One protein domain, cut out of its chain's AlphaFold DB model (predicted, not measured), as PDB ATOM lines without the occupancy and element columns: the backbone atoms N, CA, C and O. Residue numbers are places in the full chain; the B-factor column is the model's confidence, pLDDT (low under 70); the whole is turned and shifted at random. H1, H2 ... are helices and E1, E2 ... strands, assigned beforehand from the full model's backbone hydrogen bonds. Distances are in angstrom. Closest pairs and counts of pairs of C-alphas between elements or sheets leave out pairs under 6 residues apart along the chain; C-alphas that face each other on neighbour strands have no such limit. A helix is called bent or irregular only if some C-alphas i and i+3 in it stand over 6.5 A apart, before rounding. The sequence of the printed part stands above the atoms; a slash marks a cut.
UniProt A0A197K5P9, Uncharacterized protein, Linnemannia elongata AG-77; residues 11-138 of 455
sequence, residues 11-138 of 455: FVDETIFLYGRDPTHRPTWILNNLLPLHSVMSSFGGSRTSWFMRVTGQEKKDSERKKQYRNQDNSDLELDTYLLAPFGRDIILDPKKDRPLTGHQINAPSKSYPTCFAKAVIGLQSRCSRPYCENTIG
ATOM      1  N   PHE A  11      17.350  51.021  79.575       89.19
ATOM      2  CA  PHE A  11      15.999  50.572  79.900       89.19
ATOM      3  C   PHE A  11      15.403  49.779  78.732       89.19
ATOM      4  O   PHE A  11      15.523  50.185  77.575       89.19
ATOM      5  N   VAL A  12      14.773  48.648  79.031       90.50
ATOM      6  CA  VAL A  12      14.030  47.826  78.077       90.50
ATOM      7  C   VAL A  12      12.611  47.689  78.608       90.50
ATOM      8  O   VAL A  12      12.385  47.031  79.624       90.50
ATOM      9  N   ASP A  13      11.654  48.301  77.912       92.25
ATOM     10  CA  ASP A  13      10.230  48.234  78.257       92.25
ATOM     11  C   ASP A  13       9.592  46.911  77.795       92.25
ATOM     12  O   ASP A  13       8.619  46.867  77.049       92.25
ATOM     13  N   GLU A  14      10.215  45.797  78.179       91.19
ATOM     14  CA  GLU A  14       9.767  44.442  77.875       91.19
ATOM     15  C   GLU A  14       9.858  43.562  79.132       91.19
ATOM     16  O   GLU A  14      10.406  43.951  80.170       91.19
ATOM     17  N   THR A  15       9.314  42.348  79.030       90.81
ATOM     18  CA  THR A  15       9.412  41.330  80.081       90.81
ATOM     19  C   THR A  15      10.591  40.405  79.809       90.81
ATOM     20  O   THR A  15      10.701  39.853  78.712       90.81
ATOM     21  N   ILE A  16      11.444  40.207  80.815       92.12
ATOM     22  CA  ILE A  16      12.475  39.166  80.801       92.12
ATOM     23  C   ILE A  16      12.023  37.931  81.583       92.12
ATOM     24  O   ILE A  16      11.541  38.043  82.708       92.12
ATOM     25  N   PHE A  17      12.202  36.754  80.989       90.62
ATOM     26  CA  PHE A  17      11.916  35.455  81.589       90.62
ATOM     27  C   PHE A  17      13.213  34.823  82.098       90.62
ATOM     28  O   PHE A  17      14.093  34.457  81.316       90.62
ATOM     29  N   LEU A  18      13.342  34.703  83.418       86.81
ATOM     30  CA  LEU A  18      14.480  34.044  84.053       86.81
ATOM     31  C   LEU A  18      14.133  32.576  84.280       86.81
ATOM     32  O   LEU A  18      13.104  32.280  84.892       86.81
ATOM     33  N   TYR A  19      14.991  31.669  83.813       78.94
ATOM     34  CA  TYR A  19      14.761  30.231  83.937       78.94
ATOM     35  C   TYR A  19      16.056  29.453  84.197       78.94
ATOM     36  O   TYR A  19      17.144  29.862  83.780       78.94
ATOM     37  N   GLY A  20      15.928  28.342  84.924       72.31
ATOM     38  CA  GLY A  20      17.001  27.373  85.143       72.31
ATOM     39  C   GLY A  20      16.949  26.246  84.116       72.31
ATOM     40  O   GLY A  20      15.891  25.974  83.551       72.31
ATOM     41  N   ARG A  21      18.090  25.586  83.888       67.94
ATOM     42  CA  ARG A  21      18.171  24.383  83.055       67.94
ATOM     43  C   ARG A  21      18.550  23.177  83.906       67.94
ATOM     44  O   ARG A  21      19.631  23.154  84.488       67.94
ATOM     45  N   ASP A  22      17.682  22.178  83.930       64.81
ATOM     46  CA  ASP A  22      18.004  20.818  84.341       64.81
ATOM     47  C   ASP A  22      18.777  20.141  83.186       64.81
ATOM     48  O   ASP A  22      18.225  20.019  82.085       64.81
ATOM     49  N   PRO A  23      20.049  19.747  83.392       55.41
ATOM     50  CA  PRO A  23      20.918  19.198  82.352       55.41
ATOM     51  C   PRO A  23      20.671  17.706  82.056       55.41
ATOM     52  O   PRO A  23      21.466  17.074  81.363       55.41
ATOM     53  N   THR A  24      19.594  17.118  82.580       57.38
ATOM     54  CA  THR A  24      19.213  15.726  82.294       57.38
ATOM     55  C   THR A  24      18.821  15.497  80.818       57.38
ATOM     56  O   THR A  24      18.619  16.439  80.050       57.38
ATOM     57  N   HIS A  25      18.757  14.225  80.403       58.03
ATOM     58  CA  HIS A  25      18.555  13.766  79.020       58.03
ATOM     59  C   HIS A  25      17.330  14.379  78.293       58.03
ATOM     60  O   HIS A  25      16.388  14.877  78.903       58.03
ATOM     61  N   ARG A  26      17.305  14.343  76.947       59.91
ATOM     62  CA  ARG A  26      16.310  15.065  76.107       59.91
ATOM     63  C   ARG A  26      14.831  14.909  76.531       59.91
ATOM     64  O   ARG A  26      14.126  15.919  76.542       59.91
ATOM     65  N   PRO A  27      14.314  13.716  76.876       59.91
ATOM     66  CA  PRO A  27      12.905  13.582  77.248       59.91
ATOM     67  C   PRO A  27      12.598  14.231  78.604       59.91
ATOM     68  O   PRO A  27      11.557  14.866  78.769       59.91
ATOM     69  N   THR A  28      13.523  14.147  79.567       65.06
ATOM     70  CA  THR A  28      13.397  14.852  80.849       65.06
ATOM     71  C   THR A  28      13.645  16.346  80.694       65.06
ATOM     72  O   THR A  28      13.075  17.126  81.452       65.06
ATOM     73  N   TRP A  29      14.410  16.765  79.686       71.62
ATOM     74  CA  TRP A  29      14.601  18.170  79.345       71.62
ATOM     75  C   TRP A  29      13.295  18.853  78.908       71.62
ATOM     76  O   TRP A  29      13.018  19.953  79.388       71.62
ATOM     77  N   ILE A  30      12.455  18.219  78.076       75.12
ATOM     78  CA  ILE A  30      11.151  18.803  77.690       75.12
ATOM     79  C   ILE A  30      10.307  19.054  78.947       75.12
ATOM     80  O   ILE A  30       9.733  20.129  79.119       75.12
ATOM     81  N   LEU A  31      10.276  18.060  79.835       73.12
ATOM     82  CA  LEU A  31       9.465  18.073  81.047       73.12
ATOM     83  C   LEU A  31       9.961  19.056  82.105       73.12
ATOM     84  O   LEU A  31       9.151  19.688  82.779       73.12
ATOM     85  N   ASN A  32      11.278  19.168  82.260       71.81
ATOM     86  CA  ASN A  32      11.894  19.957  83.320       71.81
ATOM     87  C   ASN A  32      12.230  21.388  82.888       71.81
ATOM     88  O   ASN A  32      12.389  22.241  83.754       71.81
ATOM     89  N   ASN A  33      12.326  21.663  81.581       76.56
ATOM     90  CA  ASN A  33      12.762  22.964  81.066       76.56
ATOM     91  C   ASN A  33      11.737  23.583  80.115       76.56
ATOM     92  O   ASN A  33      11.169  24.633  80.415       76.56
ATOM     93  N   LEU A  34      11.470  22.926  78.980       81.19
ATOM     94  CA  LEU A  34      10.692  23.525  77.893       81.19
ATOM     95  C   LEU A  34       9.236  23.784  78.293       81.19
ATOM     96  O   LEU A  34       8.709  24.872  78.065       81.19
ATOM     97  N   LEU A  35       8.578  22.792  78.889       81.12
ATOM     98  CA  LEU A  35       7.166  22.879  79.238       81.12
ATOM     99  C   LEU A  35       6.889  23.843  80.413       81.12
ATOM    100  O   LEU A  35       5.965  24.654  80.281       81.12
ATOM    101  N   PRO A  36       7.680  23.858  81.509       80.00
ATOM    102  CA  PRO A  36       7.595  24.911  82.521       80.00
ATOM    103  C   PRO A  36       7.786  26.311  81.930       80.00
ATOM    104  O   PRO A  36       6.964  27.197  82.171       80.00
ATOM    105  N   LEU A  37       8.818  26.503  81.098       83.44
ATOM    106  CA  LEU A  37       9.089  27.794  80.464       83.44
ATOM    107  C   LEU A  37       7.925  28.229  79.566       83.44
ATOM    108  O   LEU A  37       7.467  29.369  79.655       83.44
ATOM    109  N   HIS A  38       7.380  27.312  78.764       87.25
ATOM    110  CA  HIS A  38       6.209  27.566  77.930       87.25
ATOM    111  C   HIS A  38       4.967  27.949  78.751       87.25
ATOM    112  O   HIS A  38       4.235  28.866  78.372       87.25
ATOM    113  N   SER A  39       4.742  27.285  79.890       84.50
ATOM    114  CA  SER A  39       3.644  27.594  80.817       84.50
ATOM    115  C   SER A  39       3.742  29.015  81.363       84.50
ATOM    116  O   SER A  39       2.769  29.776  81.326       84.50
ATOM    117  N   VAL A  40       4.934  29.390  81.830       85.06
ATOM    118  CA  VAL A  40       5.206  30.723  82.375       85.06
ATOM    119  C   VAL A  40       5.056  31.779  81.283       85.06
ATOM    120  O   VAL A  40       4.321  32.746  81.469       85.06
ATOM    121  N   MET A  41       5.656  31.573  80.108       87.75
ATOM    122  CA  MET A  41       5.486  32.485  78.975       87.75
ATOM    123  C   MET A  41       4.012  32.686  78.626       87.75
ATOM    124  O   MET A  41       3.563  33.821  78.514       87.75
ATOM    125  N   SER A  42       3.240  31.605  78.520       87.38
ATOM    126  CA  SER A  42       1.813  31.692  78.185       87.38
ATOM    127  C   SER A  42       1.016  32.470  79.239       87.38
ATOM    128  O   SER A  42       0.113  33.223  78.891       87.38
ATOM    129  N   SER A  43       1.383  32.347  80.520       85.31
ATOM    130  CA  SER A  43       0.690  33.016  81.634       85.31
ATOM    131  C   SER A  43       1.017  34.511  81.746       85.31
ATOM    132  O   SER A  43       0.200  35.284  82.236       85.31
ATOM    133  N   PHE A  44       2.203  34.928  81.299       88.69
ATOM    134  CA  PHE A  44       2.714  36.293  81.479       88.69
ATOM    135  C   PHE A  44       2.912  37.053  80.157       88.69
ATOM    136  O   PHE A  44       3.687  38.006  80.096       88.69
ATOM    137  N   GLY A  45       2.211  36.651  79.091       88.81
ATOM    138  CA  GLY A  45       2.230  37.367  77.810       88.81
ATOM    139  C   GLY A  45       3.555  37.255  77.048       88.81
ATOM    140  O   GLY A  45       3.937  38.170  76.321       88.81
ATOM    141  N   GLY A  46       4.270  36.145  77.222       89.50
ATOM    142  CA  GLY A  46       5.448  35.808  76.434       89.50
ATOM    143  C   GLY A  46       5.119  35.702  74.943       89.50
ATOM    144  O   GLY A  46       4.053  35.236  74.541       89.50
ATOM    145  N   SER A  47       6.056  36.133  74.108       89.88
ATOM    146  CA  SER A  47       5.920  36.241  72.659       89.88
ATOM    147  C   SER A  47       7.115  35.602  71.949       89.88
ATOM    148  O   SER A  47       8.090  35.172  72.569       89.88
ATOM    149  N   ARG A  48       7.071  35.573  70.610       88.62
ATOM    150  CA  ARG A  48       8.172  35.043  69.790       88.62
ATOM    151  C   ARG A  48       9.461  35.873  69.871       88.62
ATOM    152  O   ARG A  48      10.488  35.406  69.391       88.62
ATOM    153  N   THR A  49       9.396  37.078  70.442       91.06
ATOM    154  CA  THR A  49      10.510  38.029  70.595       91.06
ATOM    155  C   THR A  49      10.908  38.241  72.055       91.06
ATOM    156  O   THR A  49      11.648  39.176  72.352       91.06
ATOM    157  N   SER A  50      10.402  37.419  72.978       92.00
ATOM    158  CA  SER A  50      10.669  37.577  74.408       92.00
ATOM    159  C   SER A  50      12.156  37.516  74.760       92.00
ATOM    160  O   SER A  50      12.969  36.896  74.069       92.00
ATOM    161  N   TRP A  51      12.496  38.162  75.875       92.88
ATOM    162  CA  TRP A  51      13.825  38.102  76.465       92.88
ATOM    163  C   TRP A  51      13.912  36.957  77.454       92.88
ATOM    164  O   TRP A  51      13.028  36.775  78.288       92.88
ATOM    165  N   PHE A  52      15.025  36.246  77.406       90.12
ATOM    166  CA  PHE A  52      15.340  35.157  78.305       90.12
ATOM    167  C   PHE A  52      16.648  35.439  79.011       90.12
ATOM    168  O   PHE A  52      17.542  36.095  78.475       90.12
ATOM    169  N   MET A  53      16.760  34.923  80.224       88.19
ATOM    170  CA  MET A  53      18.014  34.879  80.946       88.19
ATOM    171  C   MET A  53      18.165  33.516  81.599       88.19
ATOM    172  O   MET A  53      17.378  33.136  82.470       88.19
ATOM    173  N   ARG A  54      19.205  32.794  81.178       81.19
ATOM    174  CA  ARG A  54      19.569  31.507  81.767       81.19
ATOM    175  C   ARG A  54      20.266  31.748  83.093       81.19
ATOM    176  O   ARG A  54      21.361  32.315  83.140       81.19
ATOM    177  N   VAL A  55      19.633  31.295  84.166       73.19
ATOM    178  CA  VAL A  55      20.199  31.346  85.509       73.19
ATOM    179  C   VAL A  55      20.813  29.986  85.812       73.19
ATOM    180  O   VAL A  55      20.126  28.966  85.817       73.19
ATOM    181  N   THR A  56      22.117  29.954  86.061       63.44
ATOM    182  CA  THR A  56      22.782  28.755  86.571       63.44
ATOM    183  C   THR A  56      22.633  28.730  88.089       63.44
ATOM    184  O   THR A  56      23.036  29.659  88.790       63.44
ATOM    185  N   GLY A  57      22.015  27.672  88.618       54.31
ATOM    186  CA  GLY A  57      21.962  27.454  90.059       54.31
ATOM    187  C   GLY A  57      23.375  27.237  90.594       54.31
ATOM    188  O   GLY A  57      24.054  26.286  90.208       54.31
ATOM    189  N   GLN A  58      23.849  28.121  91.470       43.09
ATOM    190  CA  GLN A  58      25.116  27.932  92.168       43.09
ATOM    191  C   GLN A  58      24.837  27.209  93.491       43.09
ATOM    192  O   GLN A  58      24.710  27.842  94.536       43.09
ATOM    193  N   GLU A  59      24.719  25.879  93.466       45.59
ATOM    194  CA  GLU A  59      24.601  25.127  94.719       45.59
ATOM    195  C   GLU A  59      25.916  25.195  95.515       45.59
ATOM    196  O   GLU A  59      27.038  25.084  94.990       45.59
ATOM    197  N   LYS A  60      25.783  25.463  96.818       39.75
ATOM    198  CA  LYS A  60      26.912  25.583  97.739       39.75
ATOM    199  C   LYS A  60      27.558  24.203  97.963       39.75
ATOM    200  O   LYS A  60      26.904  23.244  98.328       39.75
ATOM    201  N   LYS A  61      28.886  24.198  97.822       42.84
ATOM    202  CA  LYS A  61      29.904  23.295  98.401       42.84
ATOM    203  C   LYS A  61      30.014  21.803  98.038       42.84
ATOM    204  O   LYS A  61      31.085  21.299  98.354       42.84
ATOM    205  N   ASP A  62      29.135  21.163  97.270       51.44
ATOM    206  CA  ASP A  62      29.474  19.825  96.738       51.44
ATOM    207  C   ASP A  62      30.209  19.918  95.395       51.44
ATOM    208  O   ASP A  62      29.690  20.369  94.368       51.44
ATOM    209  N   SER A  63      31.493  19.555  95.418       52.41
ATOM    210  CA  SER A  63      32.421  19.658  94.285       52.41
ATOM    211  C   SER A  63      32.026  18.769  93.099       52.41
ATOM    212  O   SER A  63      32.348  19.113  91.959       52.41
ATOM    213  N   GLU A  64      31.295  17.680  93.340       48.84
ATOM    214  CA  GLU A  64      30.804  16.766  92.303       48.84
ATOM    215  C   GLU A  64      29.579  17.321  91.573       48.84
ATOM    216  O   GLU A  64      29.540  17.345  90.343       48.84
ATOM    217  N   ARG A  65      28.634  17.919  92.304       43.84
ATOM    218  CA  ARG A  65      27.447  18.555  91.712       43.84
ATOM    219  C   ARG A  65      27.795  19.834  90.947       43.84
ATOM    220  O   ARG A  65      27.258  20.094  89.870       43.84
ATOM    221  N   LYS A  66      28.800  20.587  91.423       45.03
ATOM    222  CA  LYS A  66      29.408  21.702  90.667       45.03
ATOM    223  C   LYS A  66      30.037  21.260  89.348       45.03
ATOM    224  O   LYS A  66      30.008  22.035  88.392       45.03
ATOM    225  N   LYS A  67      30.629  20.060  89.296       44.28
ATOM    226  CA  LYS A  67      31.115  19.478  88.039       44.28
ATOM    227  C   LYS A  67      29.943  19.105  87.143       44.28
ATOM    228  O   LYS A  67      30.026  19.397  85.967       44.28
ATOM    229  N   GLN A  68      28.844  18.569  87.666       42.28
ATOM    230  CA  GLN A  68      27.693  18.165  86.853       42.28
ATOM    231  C   GLN A  68      27.100  19.334  86.041       42.28
ATOM    232  O   GLN A  68      27.016  19.236  84.823       42.28
ATOM    233  N   TYR A  69      26.856  20.497  86.659       44.66
ATOM    234  CA  TYR A  69      26.342  21.688  85.951       44.66
ATOM    235  C   TYR A  69      27.375  22.430  85.076       44.66
ATOM    236  O   TYR A  69      26.992  23.232  84.225       44.66
ATOM    237  N   ARG A  70      28.684  22.215  85.289       44.00
ATOM    238  CA  ARG A  70      29.763  22.825  84.476       44.00
ATOM    239  C   ARG A  70      30.291  21.913  83.363       44.00
ATOM    240  O   ARG A  70      30.779  22.434  82.360       44.00
ATOM    241  N   ASN A  71      30.237  20.597  83.567       41.34
ATOM    242  CA  ASN A  71      30.852  19.567  82.726       41.34
ATOM    243  C   ASN A  71      29.839  18.750  81.926       41.34
ATOM    244  O   ASN A  71      30.258  18.151  80.942       41.34
ATOM    245  N   GLN A  72      28.545  18.726  82.282       45.91
ATOM    246  CA  GLN A  72      27.551  18.491  81.238       45.91
ATOM    247  C   GLN A  72      27.625  19.723  80.368       45.91
ATOM    248  O   GLN A  72      27.102  20.788  80.703       45.91
ATOM    249  N   ASP A  73      28.430  19.594  79.320       45.78
ATOM    250  CA  ASP A  73      28.498  20.556  78.261       45.78
ATOM    251  C   ASP A  73      27.068  21.029  77.995       45.78
ATOM    252  O   ASP A  73      26.184  20.255  77.635       45.78
ATOM    253  N   ASN A  74      26.840  22.334  78.121       45.44
ATOM    254  CA  ASN A  74      25.708  22.988  77.477       45.44
ATOM    255  C   ASN A  74      25.769  22.823  75.934       45.44
ATOM    256  O   ASN A  74      25.156  23.614  75.225       45.44
ATOM    257  N   SER A  75      26.528  21.849  75.417       42.09
ATOM    258  CA  SER A  75      26.733  21.549  74.017       42.09
ATOM    259  C   SER A  75      25.403  21.188  73.376       42.09
ATOM    260  O   SER A  75      24.696  20.269  73.789       42.09
ATOM    261  N   ASP A  76      25.118  21.957  72.337       48.22
ATOM    262  CA  ASP A  76      24.446  21.522  71.119       48.22
ATOM    263  C   ASP A  76      22.929  21.329  71.161       48.22
ATOM    264  O   ASP A  76      22.358  20.769  70.230       48.22
ATOM    265  N   LEU A  77      22.226  21.859  72.165       53.06
ATOM    266  CA  LEU A  77      20.757  21.886  72.139       53.06
ATOM    267  C   LEU A  77      20.243  23.324  72.259       53.06
ATOM    268  O   LEU A  77      19.875  23.808  73.326       53.06
ATOM    269  N   GLU A  78      20.218  23.977  71.099       53.88
ATOM    270  CA  GLU A  78      19.658  25.299  70.779       53.88
ATOM    271  C   GLU A  78      18.130  25.402  71.006       53.88
ATOM    272  O   GLU A  78      17.530  26.462  70.844       53.88
ATOM    273  N   LEU A  79      17.472  24.304  71.381       62.03
ATOM    274  CA  LEU A  79      16.041  24.116  71.157       62.03
ATOM    275  C   LEU A  79      15.133  24.899  72.121       62.03
ATOM    276  O   LEU A  79      14.052  25.290  71.707       62.03
ATOM    277  N   ASP A  80      15.518  25.175  73.368       68.75
ATOM    278  CA  ASP A  80      14.585  25.704  74.381       68.75
ATOM    279  C   ASP A  80      13.975  27.054  73.980       68.75
ATOM    280  O   ASP A  80      12.769  27.188  73.765       68.75
ATOM    281  N   THR A  81      14.830  28.069  73.873       70.81
ATOM    282  CA  THR A  81      14.424  29.444  73.586       70.81
ATOM    283  C   THR A  81      14.074  29.613  72.122       70.81
ATOM    284  O   THR A  81      13.129  30.333  71.819       70.81
ATOM    285  N   TYR A  82      14.746  28.893  71.221       79.81
ATOM    286  CA  TYR A  82      14.430  28.917  69.796       79.81
ATOM    287  C   TYR A  82      13.011  28.406  69.500       79.81
ATOM    288  O   TYR A  82      12.280  29.038  68.740       79.81
ATOM    289  N   LEU A  83      12.580  27.305  70.131       80.12
ATOM    290  CA  LEU A  83      11.244  26.741  69.901       80.12
ATOM    291  C   LEU A  83      10.124  27.636  70.431       80.12
ATOM    292  O   LEU A  83       9.059  27.732  69.820       80.12
ATOM    293  N   LEU A  84      10.339  28.283  71.576       84.50
ATOM    294  CA  LEU A  84       9.317  29.134  72.189       84.50
ATOM    295  C   LEU A  84       9.328  30.560  71.625       84.50
ATOM    296  O   LEU A  84       8.271  31.193  71.518       84.50
ATOM    297  N   ALA A  85      10.510  31.047  71.254       86.50
ATOM    298  CA  ALA A  85      10.779  32.402  70.803       86.50
ATOM    299  C   ALA A  85      11.891  32.445  69.733       86.50
ATOM    300  O   ALA A  85      13.014  32.873  70.009       86.50
ATOM    301  N   PRO A  86      11.572  32.082  68.478       83.38
ATOM    302  CA  PRO A  86      12.543  32.018  67.376       83.38
ATOM    303  C   PRO A  86      13.098  33.385  66.939       83.38
ATOM    304  O   PRO A  86      13.944  33.458  66.055       83.38
ATOM    305  N   PHE A  87      12.601  34.484  67.510       86.44
ATOM    306  CA  PHE A  87      13.130  35.839  67.324       86.44
ATOM    307  C   PHE A  87      13.483  36.488  68.672       86.44
ATOM    308  O   PHE A  87      13.553  37.713  68.781       86.44
ATOM    309  N   GLY A  88      13.614  35.669  69.716       87.88
ATOM    310  CA  GLY A  88      13.904  36.100  71.072       87.88
ATOM    311  C   GLY A  88      15.348  36.546  71.250       87.88
ATOM    312  O   GLY A  88      16.140  36.617  70.308       87.88
ATOM    313  N   ARG A  89      15.689  36.866  72.496       90.75
ATOM    314  CA  ARG A  89      17.052  37.214  72.913       90.75
ATOM    315  C   ARG A  89      17.388  36.428  74.164       90.75
ATOM    316  O   ARG A  89      16.615  36.465  75.116       90.75
ATOM    317  N   ASP A  90      18.524  35.743  74.168       86.69
ATOM    318  CA  ASP A  90      18.921  34.871  75.275       86.69
ATOM    319  C   ASP A  90      20.183  35.408  75.963       86.69
ATOM    320  O   ASP A  90      21.261  35.466  75.365       86.69
ATOM    321  N   ILE A  91      20.046  35.852  77.212       86.88
ATOM    322  CA  ILE A  91      21.156  36.313  78.048       86.88
ATOM    323  C   ILE A  91      21.744  35.114  78.786       86.88
ATOM    324  O   ILE A  91      21.096  34.498  79.634       86.88
ATOM    325  N   ILE A  92      23.020  34.843  78.527       80.19
ATOM    326  CA  ILE A  92      23.782  33.796  79.210       80.19
ATOM    327  C   ILE A  92      24.879  34.472  80.027       80.19
ATOM    328  O   ILE A  92      25.709  35.187  79.468       80.19
ATOM    329  N   LEU A  93      24.859  34.279  81.349       75.44
ATOM    330  CA  LEU A  93      25.759  34.986  82.269       75.44
ATOM    331  C   LEU A  93      27.224  34.533  82.171       75.44
ATOM    332  O   LEU A  93      28.114  35.369  82.275       75.44
ATOM    333  N   ASP A  94      27.464  33.245  81.920       69.38
ATOM    334  CA  ASP A  94      28.805  32.650  81.839       69.38
ATOM    335  C   ASP A  94      28.965  31.824  80.545       69.38
ATOM    336  O   ASP A  94      29.063  30.592  80.596       69.38
ATOM    337  N   PRO A  95      28.945  32.448  79.353       68.56
ATOM    338  CA  PRO A  95      29.092  31.701  78.114       68.56
ATOM    339  C   PRO A  95      30.524  31.169  77.983       68.56
ATOM    340  O   PRO A  95      31.494  31.844  78.344       68.56
ATOM    341  N   LYS A  96      30.680  29.962  77.424       67.69
ATOM    342  CA  LYS A  96      32.005  29.483  77.018       67.69
ATOM    343  C   LYS A  96      32.552  30.445  75.964       67.69
ATOM    344  O   LYS A  96      31.861  30.766  74.996       67.69
ATOM    345  N   LYS A  97      33.787  30.913  76.164       64.81
ATOM    346  CA  LYS A  97      34.496  31.700  75.150       64.81
ATOM    347  C   LYS A  97      34.518  30.865  73.862       64.81
ATOM    348  O   LYS A  97      34.795  29.671  73.920       64.81
ATOM    349  N   ASP A  98      34.130  31.481  72.751       67.31
ATOM    350  CA  ASP A  98      34.173  30.918  71.391       67.31
ATOM    351  C   ASP A  98      33.056  29.940  70.979       67.31
ATOM    352  O   ASP A  98      33.089  29.428  69.860       67.31
ATOM    353  N   ARG A  99      32.030  29.699  71.813       71.19
ATOM    354  CA  ARG A  99      30.858  28.889  71.417       71.19
ATOM    355  C   ARG A  99      29.548  29.478  71.954       71.19
ATOM    356  O   ARG A  99      29.206  29.198  73.107       71.19
ATOM    357  N   PRO A 100      28.813  30.295  71.167       70.19
ATOM    358  CA  PRO A 100      27.462  30.693  71.551       70.19
ATOM    359  C   PRO A 100      26.580  29.443  71.665       70.19
ATOM    360  O   PRO A 100      26.646  28.552  70.823       70.19
ATOM    361  N   LEU A 101      25.781  29.368  72.727       68.94
ATOM    362  CA  LEU A 101      24.908  28.226  73.017       68.94
ATOM    363  C   LEU A 101      23.577  28.300  72.256       68.94
ATOM    364  O   LEU A 101      22.868  27.301  72.168       68.94
ATOM    365  N   THR A 102      23.215  29.478  71.742       70.56
ATOM    366  CA  THR A 102      22.029  29.688  70.903       70.56
ATOM    367  C   THR A 102      22.328  30.694  69.797       70.56
ATOM    368  O   THR A 102      23.112  31.625  70.007       70.56
ATOM    369  N   GLY A 103      21.658  30.574  68.643       72.44
ATOM    370  CA  GLY A 103      21.725  31.574  67.572       72.44
ATOM    371  C   GLY A 103      21.193  32.961  67.964       72.44
ATOM    372  O   GLY A 103      21.481  33.949  67.293       72.44
ATOM    373  N   HIS A 104      20.461  33.055  69.078       80.44
ATOM    374  CA  HIS A 104      19.892  34.295  69.621       80.44
ATOM    375  C   HIS A 104      20.601  34.786  70.888       80.44
ATOM    376  O   HIS A 104      20.083  35.655  71.603       80.44
ATOM    377  N   GLN A 105      21.773  34.224  71.186       84.06
ATOM    378  CA  GLN A 105      22.527  34.604  72.364       84.06
ATOM    379  C   GLN A 105      23.003  36.048  72.230       84.06
ATOM    380  O   GLN A 105      23.632  36.439  71.247       84.06
ATOM    381  N   ILE A 106      22.753  36.826  73.274       84.88
ATOM    382  CA  ILE A 106      23.309  38.162  73.423       84.88
ATOM    383  C   ILE A 106      24.297  38.180  74.583       84.88
ATOM    384  O   ILE A 106      24.177  37.428  75.554       84.88
ATOM    385  N   ASN A 107      25.296  39.052  74.479       78.94
ATOM    386  CA  ASN A 107      26.260  39.234  75.555       78.94
ATOM    387  C   ASN A 107      25.544  39.701  76.825       78.94
ATOM    388  O   ASN A 107      24.661  40.563  76.769       78.94
ATOM    389  N   ALA A 108      25.957  39.150  77.967       77.12
ATOM    390  CA  ALA A 108      25.480  39.614  79.258       77.12
ATOM    391  C   ALA A 108      25.703  41.134  79.394       77.12
ATOM    392  O   ALA A 108      26.758  41.631  78.977       77.12
ATOM    393  N   PRO A 109      24.737  41.883  79.960       78.56
ATOM    394  CA  PRO A 109      24.907  43.308  80.212       78.56
ATOM    395  C   PRO A 109      26.203  43.577  80.985       78.56
ATOM    396  O   PRO A 109      26.498  42.909  81.979       78.56
ATOM    397  N   SER A 110      26.999  44.544  80.524       76.06
ATOM    398  CA  SER A 110      28.248  44.886  81.206       76.06
ATOM    399  C   SER A 110      27.961  45.649  82.500       76.06
ATOM    400  O   SER A 110      26.975  46.379  82.594       76.06
ATOM    401  N   LYS A 111      28.855  45.553  83.491       74.50
ATOM    402  CA  LYS A 111      28.743  46.339  84.736       74.50
ATOM    403  C   LYS A 111      28.705  47.849  84.481       74.50
ATOM    404  O   LYS A 111      28.100  48.580  85.254       74.50
ATOM    405  N   SER A 112      29.349  48.296  83.406       77.69
ATOM    406  CA  SER A 112      29.419  49.703  83.008       77.69
ATOM    407  C   SER A 112      28.165  50.188  82.278       77.69
ATOM    408  O   SER A 112      28.001  51.391  82.104       77.69
ATOM    409  N   TYR A 113      27.302  49.271  81.830       80.62
ATOM    410  CA  TYR A 113      26.065  49.588  81.123       80.62
ATOM    411  C   TYR A 113      24.970  48.582  81.513       80.62
ATOM    412  O   TYR A 113      24.647  47.681  80.730       80.62
ATOM    413  N   PRO A 114      24.450  48.666  82.755       83.50
ATOM    414  CA  PRO A 114      23.406  47.769  83.227       83.50
ATOM    415  C   PRO A 114      22.155  47.881  82.354       83.50
ATOM    416  O   PRO A 114      21.759  48.971  81.939       83.50
ATOM    417  N   THR A 115      21.515  46.742  82.105       87.38
ATOM    418  CA  THR A 115      20.216  46.682  81.429       87.38
ATOM    419  C   THR A 115      19.126  46.482  82.473       87.38
ATOM    420  O   THR A 115      19.178  45.528  83.248       87.38
ATOM    421  N   CYS A 116      18.133  47.364  82.484       89.06
ATOM    422  CA  CYS A 116      16.967  47.300  83.354       89.06
ATOM    423  C   CYS A 116      15.740  46.932  82.520       89.06
ATOM    424  O   CYS A 116      15.441  47.612  81.542       89.06
ATOM    425  N   PHE A 117      15.025  45.883  82.917       91.62
ATOM    426  CA  PHE A 117      13.764  45.487  82.292       91.62
ATOM    427  C   PHE A 117      12.588  46.071  83.064       91.62
ATOM    428  O   PHE A 117      12.632  46.120  84.294       91.62
ATOM    429  N   ALA A 118      11.530  46.471  82.359       91.50
ATOM    430  CA  ALA A 118      10.291  46.926  82.987       91.50
ATOM    431  C   ALA A 118       9.666  45.842  83.874       91.50
ATOM    432  O   ALA A 118       9.099  46.146  84.925       91.50
ATOM    433  N   LYS A 119       9.774  44.573  83.460       91.50
ATOM    434  CA  LYS A 119       9.273  43.418  84.210       91.50
ATOM    435  C   LYS A 119      10.266  42.268  84.148       91.50
ATOM    436  O   LYS A 119      10.844  41.992  83.099       91.50
ATOM    437  N   ALA A 120      10.404  41.556  85.258       90.06
ATOM    438  CA  ALA A 120      11.108  40.286  85.316       90.06
ATOM    439  C   ALA A 120      10.145  39.218  85.828       90.06
ATOM    440  O   ALA A 120       9.576  39.355  86.910       90.06
ATOM    441  N   VAL A 121       9.967  38.160  85.044       87.31
ATOM    442  CA  VAL A 121       9.250  36.959  85.459       87.31
ATOM    443  C   VAL A 121      10.301  35.934  85.839       87.31
ATOM    444  O   VAL A 121      11.011  35.396  84.989       87.31
ATOM    445  N   ILE A 122      10.428  35.699  87.139       76.81
ATOM    446  CA  ILE A 122      11.329  34.687  87.675       76.81
ATOM    447  C   ILE A 122      10.536  33.389  87.729       76.81
ATOM    448  O   ILE A 122       9.703  33.186  88.611       76.81
ATOM    449  N   GLY A 123      10.768  32.527  86.742       59.72
ATOM    450  CA  GLY A 123      10.107  31.233  86.601       59.72
ATOM    451  C   GLY A 123      10.639  30.186  87.579       59.72
ATOM    452  O   GLY A 123      10.996  29.093  87.155       59.72
ATOM    453  N   LEU A 124      10.721  30.534  88.867       52.19
ATOM    454  CA  LEU A 124      10.921  29.601  89.980       52.19
ATOM    455  C   LEU A 124       9.704  29.533  90.912       52.19
ATOM    456  O   LEU A 124       9.793  28.866  91.936       52.19
ATOM    457  N   GLN A 125       8.564  30.154  90.576       45.38
ATOM    458  CA  GLN A 125       7.295  29.626  91.097       45.38
ATOM    459  C   GLN A 125       7.291  28.168  90.680       45.38
ATOM    460  O   GLN A 125       7.422  27.911  89.482       45.38
ATOM    461  N   SER A 126       7.304  27.244  91.637       51.56
ATOM    462  CA  SER A 126       7.629  25.839  91.421       51.56
ATOM    463  C   SER A 126       6.544  25.197  90.558       51.56
ATOM    464  O   SER A 126       5.663  24.510  91.040       51.56
ATOM    465  N   ARG A 127       6.559  25.473  89.251       60.66
ATOM    466  CA  ARG A 127       5.755  24.810  88.238       60.66
ATOM    467  C   ARG A 127       6.536  23.595  87.835       60.66
ATOM    468  O   ARG A 127       7.376  23.629  86.941       60.66
ATOM    469  N   CYS A 128       6.303  22.538  88.581       61.88
ATOM    470  CA  CYS A 128       6.938  21.261  88.386       61.88
ATOM    471  C   CYS A 128       5.898  20.155  88.535       61.88
ATOM    472  O   CYS A 128       4.737  20.373  88.867       61.88
ATOM    473  N   SER A 129       6.327  18.946  88.224       57.72
ATOM    474  CA  SER A 129       5.529  17.726  88.307       57.72
ATOM    475  C   SER A 129       5.501  17.117  89.711       57.72
ATOM    476  O   SER A 129       5.182  15.948  89.858       57.72
ATOM    477  N   ARG A 130       5.925  17.851  90.742       61.97
ATOM    478  CA  ARG A 130       6.114  17.330  92.102       61.97
ATOM    479  C   ARG A 130       5.038  17.866  93.053       61.97
ATOM    480  O   ARG A 130       4.468  18.917  92.794       61.97
ATOM    481  N   PRO A 131       4.769  17.186  94.175       54.62
ATOM    482  CA  PRO A 131       3.769  17.649  95.141       54.62
ATOM    483  C   PRO A 131       4.149  18.963  95.846       54.62
ATOM    484  O   PRO A 131       3.269  19.692  96.273       54.62
ATOM    485  N   TYR A 132       5.439  19.309  95.922       60.69
ATOM    486  CA  TYR A 132       5.913  20.572  96.518       60.69
ATOM    487  C   TYR A 132       5.855  21.775  95.554       60.69
ATOM    488  O   TYR A 132       6.439  22.830  95.807       60.69
ATOM    489  N   CYS A 133       5.221  21.596  94.399       63.44
ATOM    490  CA  CYS A 133       5.117  22.600  93.353       63.44
ATOM    491  C   CYS A 133       3.930  23.528  93.645       63.44
ATOM    492  O   CYS A 133       2.802  23.062  93.757       63.44
ATOM    493  N   GLU A 134       4.174  24.837  93.734       58.00
ATOM    494  CA  GLU A 134       3.172  25.877  94.008       58.00
ATOM    495  C   GLU A 134       2.056  25.883  92.962       58.00
ATOM    496  O   GLU A 134       0.925  26.251  93.258       58.00
ATOM    497  N   ASN A 135       2.366  25.484  91.722       64.44
ATOM    498  CA  ASN A 135       1.354  25.266  90.698       64.44
ATOM    499  C   ASN A 135       1.690  24.014  89.885       64.44
ATOM    500  O   ASN A 135       2.825  23.828  89.449       64.44
ATOM    501  N   THR A 136       0.695  23.186  89.589       62.34
ATOM    502  CA  THR A 136       0.870  22.057  88.671       62.34
ATOM    503  C   THR A 136       1.072  22.554  87.241       62.34
ATOM    504  O   THR A 136       0.348  23.435  86.770       62.34
ATOM    505  N   ILE A 137       2.022  21.968  86.509       66.94
ATOM    506  CA  ILE A 137       2.107  22.161  85.056       66.94
ATOM    507  C   ILE A 137       0.926  21.411  84.430       66.94
ATOM    508  O   ILE A 137       1.003  20.197  84.296       66.94
ATOM    509  N   GLY A 138      -0.162  22.091  84.061       58.25
ATOM    510  CA  GLY A 138      -1.345  21.388  83.557       58.25
ATOM    511  C   GLY A 138      -2.317  22.256  82.766       58.25
ATOM    512  O   GLY A 138      -2.450  23.452  83.013       58.25
TER     513      GLY A 138
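AT A GLANCE: This is residues 11 to 138 of the 455 residues of an uncharacterized protein of Linnemannia elongata AG-77 (UniProt A0A197K5P9). One strongly twisted sheet of five parallel strands makes the core, with H1 and the short H3 grazing it. H2 lies off the sheet on a loop between E2 and H3, where residues 60 to 65 stick out, and after E5 the tail loops back on itself. The printed part has 128 residues, with three named helices and five named strands in the order E1, H1, E2, H2, H3, E3, E4, E5; the sheet's order is E4, E3, E2, E1, E5. The class is mixed, helices and strands, with 61 residues, under half, in named elements. The whole is compact, with a radius of gyration of the C-alphas of 14.7 A and spans of 36 by 36 by 26 A.

IN THESE COORDINATES: Find C-alpha 11 at (15.999, 50.572, 79.900); from there E1 runs through residues 11 to 19, 20.8 A, and bends by 80 degrees at residue 14. H1, residues 26 to 43, begins at (16.310, 15.065, 76.107) and is 24.4 A long, with a kink of 26 degrees near residue 33; it is only just irregular, with C-alphas 32 and 35 at 6.9 A. Next come E2, residues 51 to 54, H2, residues 63 to 71, 11.7 A, and H3, residues 79 to 84. E3 is residues 89 to 92 and E4 residues 105 to 107. E5, residues 115 to 122, 16.2 A, bends by 90 degrees at residue 118 and ends at (11.329, 34.687, 87.675).

HOW THE PARTS SIT: Look first at inner strands E1 and E2, parallel at 40 degrees, with N 17 and O 51 within hydrogen-bond range at 2.8 A. On E1's other side is edge strand E5, at 36 degrees, with N 121 and O 16 at 2.8 A. E3 is parallel to E2 at 20 degrees, with N 52 and O 89 at 2.8 A; edge strand E4 is parallel to E3 at 60 degrees, with N 106 and O 90 at 2.9 A. E1, H1, E2 and E2, H2 H3, E3 are strand-helix-strand units, two parallel neighbour strands with helices between, each with a right-handed crossover. H1 only grazes the sheet with residues 33 to 41, and H3 with residues 81 to 82. H1, with residues 33 to 38 alone, only just touches H3, with 3 pairs of C-alphas within 8 A, the closest those of Leu 34 and Asp 80, 5.7 A. H2 is not on the sheet and is apart from H1 and H3. In H2 and H3 every O i to N i+4 pair is within hydrogen-bond range; in H1, 11 of 14.

THE WHOLE: The C-alphas farthest apart are those of Ser 112 and Pro 131, 42.8 A. The printed part has no cut. The link E3 to E4, 12 residues, is long; H3 to E3 is tight. In the tail, residues 127 to 128 pair with residues 135 to 136, parallel. Confidence is under 70 in 55 residues, among them residues 56 to 80 and 123 to 138; the mean pLDDT of H2 is 45.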